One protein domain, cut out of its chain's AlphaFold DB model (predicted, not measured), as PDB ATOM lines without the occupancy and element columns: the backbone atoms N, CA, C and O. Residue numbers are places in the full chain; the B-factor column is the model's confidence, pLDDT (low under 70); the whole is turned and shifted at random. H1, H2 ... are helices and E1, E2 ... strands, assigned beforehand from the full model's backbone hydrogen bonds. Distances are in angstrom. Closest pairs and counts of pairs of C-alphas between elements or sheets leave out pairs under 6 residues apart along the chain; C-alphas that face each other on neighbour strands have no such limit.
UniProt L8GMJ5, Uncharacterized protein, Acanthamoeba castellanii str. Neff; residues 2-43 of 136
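What this domain is: This is residues 2 to 43 of the 136 residues of an uncharacterized protein of Acanthamoeba castellanii str. Neff (UniProt L8GMJ5). A short helix, H1, lies at one end and a small sheet of three strands, E1, E2 and E3, at the other, joined by a long winding link with little packed round it. Residues 4 to 10 and 14 to 21 stand free, and no helix covers the sheet. The printed part has 42 residues with one named helix and then three named strands, in sheet order E1, E2, E3, antiparallel throughout. The class is mixed, helices and strands, with under half of the residues in named elements. The whole is loose, with a radius of gyration of the C-alphas of 13.0 A, and elongated, spanning 35 by 20 by 16 A.

Where its parts are: H1, residues 2 to 8, begins with C-alpha 2 at (144.782, 169.132, 114.623) and is 9.9 A long. E1, residues 25 to 28, begins with C-alpha 25 at (158.415, 179.433, 127.163) and is 9.8 A long. E2, residues 31 to 34, is 9.7 A long. E3, residues 40 to 42, is 6.6 A long and ends with C-alpha 42 at (154.756, 185.235, 134.731).

How they stand to each other: H1 is not on the sheet, with 0 pairs of C-alphas within 10 A, and is apart from E2 and E3. In H1 every O i to N i+4 pair is within hydrogen-bond range. The strands form a meander, each the antiparallel neighbour of the one before. E1 and E2 are a hairpin, their directions at 152 degrees; N 26 and O 33 are 2.8 A apart, within hydrogen-bond range. E2 and E3 are a hairpin at 150 degrees, with N 34 and O 40 within hydrogen-bond range at 2.8 A. E1 and E3 are edge strands.

The domain as a whole: The two C-alphas farthest apart, those of Gly 8 and Val 43, are 36.0 A apart. The printed part has no cut. The link from H1 to E1, 16 residues, is long; those from E1 to E2 and from E2 to E3 are tight. The mean pLDDT of the printed part is 84.9, and no printed residue is under 70.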
ATOM      1  N   ALA A   2     145.468 167.870 114.296       81.50
ATOM      2  CA  ALA A   2     144.782 169.132 114.623       81.50
ATOM      3  C   ALA A   2     144.748 170.177 113.487       81.50
ATOM      4  O   ALA A   2     143.690 170.727 113.202       81.50
ATOM      5  N   LEU A   3     145.864 170.395 112.776       85.94
ATOM      6  CA  LEU A   3     145.924 171.392 111.696       85.94
ATOM      7  C   LEU A   3     144.904 171.129 110.574       85.94
ATOM      8  O   LEU A   3     144.270 172.062 110.100       85.94
ATOM      9  N   LYS A   4     144.716 169.856 110.195       90.19
ATOM     10  CA  LYS A   4     143.752 169.452 109.158       90.19
ATOM     11  C   LYS A   4     142.300 169.658 109.600       90.19
ATOM     12  O   LYS A   4     141.451 169.935 108.764       90.19
ATOM     13  N   VAL A   5     142.020 169.502 110.896       92.00
ATOM     14  CA  VAL A   5     140.682 169.742 111.457       92.00
ATOM     15  C   VAL A   5     140.371 171.236 111.427       92.00
ATOM     16  O   VAL A   5     139.324 171.625 110.930       92.00
ATOM     17  N   ILE A   6     141.308 172.073 111.882       87.50
ATOM     18  CA  ILE A   6     141.150 173.533 111.911       87.50
ATOM     19  C   ILE A   6     140.939 174.083 110.493       87.50
ATOM     20  O   ILE A   6     139.995 174.833 110.258       87.50
ATOM     21  N   THR A   7     141.743 173.653 109.518       92.19
ATOM     22  CA  THR A   7     141.552 174.084 108.125       92.19
ATOM     23  C   THR A   7     140.263 173.539 107.509       92.19
ATOM     24  O   THR A   7     139.613 174.251 106.748       92.19
ATOM     25  N   GLY A   8     139.841 172.320 107.866       93.56
ATOM     26  CA  GLY A   8     138.559 171.743 107.444       93.56
ATOM     27  C   GLY A   8     137.331 172.500 107.966       93.56
ATOM     28  O   GLY A   8     136.287 172.478 107.325       93.56
ATOM     29  N   LEU A   9     137.470 173.221 109.083       93.75
ATOM     30  CA  LEU A   9     136.446 174.122 109.626       93.75
ATOM     31  C   LEU A   9     136.446 175.512 108.959       93.75
ATOM     32  O   LEU A   9     135.708 176.394 109.389       93.75
ATOM     33  N   GLY A  10     137.277 175.733 107.935       93.25
ATOM     34  CA  GLY A  10     137.391 177.020 107.242       93.25
ATOM     35  C   GLY A  10     138.247 178.054 107.976       93.25
ATOM     36  O   GLY A  10     138.213 179.234 107.634       93.25
ATOM     37  N   TRP A  11     139.014 177.648 108.992       89.19
ATOM     38  CA  TRP A  11     139.895 178.570 109.703       89.19
ATOM     39  C   TRP A  11     141.201 178.745 108.926       89.19
ATOM     40  O   TRP A  11     141.915 177.781 108.637       89.19
ATOM     41  N   HIS A  12     141.539 179.996 108.624       90.50
ATOM     42  CA  HIS A  12     142.798 180.352 107.985       90.50
ATOM     43  C   HIS A  12     143.883 180.558 109.043       90.50
ATOM     44  O   HIS A  12     143.829 181.491 109.844       90.50
ATOM     45  N   ILE A  13     144.887 179.683 109.044       86.50
ATOM     46  CA  ILE A  13     146.047 179.813 109.926       86.50
ATOM     47  C   ILE A  13     146.990 180.846 109.316       86.50
ATOM     48  O   ILE A  13     147.475 180.681 108.196       86.50
ATOM     49  N   ASN A  14     147.272 181.916 110.055       88.94
ATOM     50  CA  ASN A  14     148.289 182.876 109.651       88.94
ATOM     51  C   ASN A  14     149.675 182.268 109.904       88.94
ATOM     52  O   ASN A  14     150.188 182.340 111.021       88.94
ATOM     53  N   HIS A  15     150.267 181.655 108.881       85.25
ATOM     54  CA  HIS A  15     151.567 180.989 108.985       85.25
ATOM     55  C   HIS A  15     152.724 181.945 109.306       85.25
ATOM     56  O   HIS A  15     153.677 181.518 109.945       85.25
ATOM     57  N   GLU A  16     152.624 183.226 108.942       87.94
ATOM     58  CA  GLU A  16     153.647 184.237 109.255       87.94
ATOM     59  C   GLU A  16     153.668 184.590 110.748       87.94
ATOM     60  O   GLU A  16     154.719 184.883 111.312       87.94
ATOM     61  N   LYS A  17     152.503 184.542 111.406       80.75
ATOM     62  CA  LYS A  17     152.347 184.828 112.843       80.75
ATOM     63  C   LYS A  17     152.326 183.573 113.719       80.75
ATOM     64  O   LYS A  17     152.350 183.678 114.946       80.75
ATOM     65  N   SER A  18     152.232 182.393 113.112       80.44
ATOM     66  CA  SER A  18     152.142 181.124 113.830       80.44
ATOM     67  C   SER A  18     153.529 180.553 114.083       80.44
ATOM     68  O   SER A  18     154.322 180.377 113.165       80.44
ATOM     69  N   LEU A  19     153.801 180.189 115.335       75.69
ATOM     70  CA  LEU A  19     154.989 179.414 115.679       75.69
ATOM     71  C   LEU A  19     154.678 177.931 115.469       75.69
ATOM     72  O   LEU A  19     153.806 177.378 116.137       75.69
ATOM     73  N   LEU A  20     155.368 177.304 114.516       79.12
ATOM     74  CA  LEU A  20     155.217 175.875 114.209       79.12
ATOM     75  C   LEU A  20     156.069 174.982 115.116       79.12
ATOM     76  O   LEU A  20     155.801 173.789 115.232       79.12
ATOM     77  N   VAL A  21     157.083 175.562 115.758       79.81
ATOM     78  CA  VAL A  21     157.890 174.878 116.764       79.81
ATOM     79  C   VAL A  21     157.246 175.133 118.125       79.81
ATOM     80  O   VAL A  21     157.069 176.300 118.490       79.81
ATOM     81  N   PRO A  22     156.865 174.082 118.872       78.50
ATOM     82  CA  PRO A  22     156.366 174.257 120.224       78.50
ATOM     83  C   PRO A  22     157.472 174.887 121.072       78.50
ATOM     84  O   PRO A  22     158.549 174.317 121.223       78.50
ATOM     85  N   SER A  23     157.207 176.080 121.598       82.56
ATOM     86  CA  SER A  23     158.054 176.697 122.613       82.56
ATOM     87  C   SER A  23     157.404 176.466 123.960       82.56
ATOM     88  O   SER A  23     156.225 176.782 124.122       82.56
ATOM     89  N   GLN A  24     158.159 175.925 124.908       89.25
ATOM     90  CA  GLN A  24     157.672 175.768 126.273       89.25
ATOM     91  C   GLN A  24     157.580 177.120 126.979       89.25
ATOM     92  O   GLN A  24     156.656 177.328 127.748       89.25
ATOM     93  N   LEU A  25     158.457 178.070 126.645       88.50
ATOM     94  CA  LEU A  25     158.415 179.433 127.163       88.50
ATOM     95  C   LEU A  25     157.971 180.399 126.059       88.50
ATOM     96  O   LEU A  25     158.581 180.435 124.987       88.50
ATOM     97  N   LYS A  26     156.918 181.188 126.274       88.19
ATOM     98  CA  LYS A  26     156.408 182.110 125.251       88.19
ATOM     99  C   LYS A  26     155.932 183.419 125.847       88.19
ATOM    100  O   LYS A  26     155.142 183.421 126.779       88.19
ATOM    101  N   GLU A  27     156.333 184.532 125.243       85.44
ATOM    102  CA  GLU A  27     155.740 185.827 125.560       85.44
ATOM    103  C   GLU A  27     154.414 186.012 124.801       85.44
ATOM    104  O   GLU A  27     154.346 185.860 123.578       85.44
ATOM    105  N   PHE A  28     153.342 186.329 125.521       81.06
ATOM    106  CA  PHE A  28     152.023 186.597 124.963       81.06
ATOM    107  C   PHE A  28     151.351 187.727 125.739       81.06
ATOM    108  O   PHE A  28     151.260 187.671 126.959       81.06
ATOM    109  N   LEU A  29     150.918 188.785 125.043       79.62
ATOM    110  CA  LEU A  29     150.396 190.016 125.665       79.62
ATOM    111  C   LEU A  29     151.369 190.629 126.696       79.62
ATOM    112  O   LEU A  29     150.978 191.288 127.660       79.62
ATOM    113  N   GLY A  30     152.670 190.430 126.467       77.50
ATOM    114  CA  GLY A  30     153.760 190.819 127.357       77.50
ATOM    115  C   GLY A  30     153.735 190.100 128.704       77.50
ATOM    116  O   GLY A  30     153.963 190.730 129.733       77.50
ATOM    117  N   LEU A  31     153.349 188.828 128.692       78.94
ATOM    118  CA  LEU A  31     153.351 187.904 129.819       78.94
ATOM    119  C   LEU A  31     154.129 186.674 129.380       78.94
ATOM    120  O   LEU A  31     153.967 186.229 128.246       78.94
ATOM    121  N   THR A  32     154.972 186.137 130.247       84.19
ATOM    122  CA  THR A  32     155.755 184.947 129.928       84.19
ATOM    123  C   THR A  32     154.973 183.720 130.375       84.19
ATOM    124  O   THR A  32     154.714 183.538 131.557       84.19
ATOM    125  N   ILE A  33     154.573 182.888 129.422       86.31
ATOM    126  CA  ILE A  33     153.859 181.633 129.641       86.31
ATOM    127  C   ILE A  33     154.893 180.511 129.628       86.31
ATOM    128  O   ILE A  33     155.597 180.357 128.630       86.31
ATOM    129  N   ASP A  34     154.978 179.743 130.708       86.12
ATOM    130  CA  ASP A  34     155.766 178.517 130.792       86.12
ATOM    131  C   ASP A  34     154.827 177.304 130.751       86.12
ATOM    132  O   ASP A  34     153.936 177.156 131.581       86.12
ATOM    133  N   MET A  35     155.018 176.452 129.750       87.19
ATOM    134  CA  MET A  35     154.257 175.234 129.477       87.19
ATOM    135  C   MET A  35     155.113 173.970 129.672       87.19
ATOM    136  O   MET A  35     154.747 172.903 129.185       87.19
ATOM    137  N   THR A  36     156.275 174.068 130.331       86.25
ATOM    138  CA  THR A  36     157.170 172.919 130.587       86.25
ATOM    139  C   THR A  36     156.544 171.900 131.555       86.25
ATOM    140  O   THR A  36     156.907 170.725 131.529       86.25
ATOM    141  N   GLY A  37     155.573 172.324 132.372       88.19
ATOM    142  CA  GLY A  37     154.822 171.491 133.316       88.19
ATOM    143  C   GLY A  37     153.365 171.940 133.434       88.19
ATOM    144  O   GLY A  37     152.670 172.061 132.424       88.19
ATOM    145  N   GLU A  38     152.896 172.197 134.657       78.31
ATOM    146  CA  GLU A  38     151.637 172.929 134.837       78.31
ATOM    147  C   GLU A  38     151.783 174.340 134.239       78.31
ATOM    148  O   GLU A  38     152.807 174.984 134.483       78.31
ATOM    149  N   PRO A  39     150.825 174.815 133.418       81.62
ATOM    150  CA  PRO A  39     150.922 176.124 132.788       81.62
ATOM    151  C   PRO A  39     151.084 177.248 133.818       81.62
ATOM    152  O   PRO A  39     150.153 177.561 134.558       81.62
ATOM    153  N   CYS A  40     152.257 177.879 133.819       80.56
ATOM    154  CA  CYS A  40     152.587 178.994 134.694       80.56
ATOM    155  C   CYS A  40     152.621 180.295 133.899       80.56
ATOM    156  O   CYS A  40     153.127 180.362 132.776       80.56
ATOM    157  N   PHE A  41     152.112 181.355 134.513       81.06
ATOM    158  CA  PHE A  41     152.048 182.673 133.913       81.06
ATOM    159  C   PHE A  41     152.873 183.658 134.735       81.06
ATOM    160  O   PHE A  41     152.610 183.872 135.916       81.06
ATOM    161  N   TRP A  42     153.852 184.288 134.096       81.44
ATOM    162  CA  TRP A  42     154.756 185.235 134.731       81.44
ATOM    163  C   TRP A  42     154.540 186.631 134.172       81.44
ATOM    164  O   TRP A  42     154.538 186.857 132.959       81.44
ATOM    165  N   VAL A  43     154.423 187.595 135.075       80.31
ATOM    166  CA  VAL A  43     154.459 189.008 134.716       80.31
ATOM    167  C   VAL A  43     155.926 189.424 134.637       80.31
ATOM    168  O   VAL A  43     156.643 189.269 135.627       80.31
TER     169      VAL A  43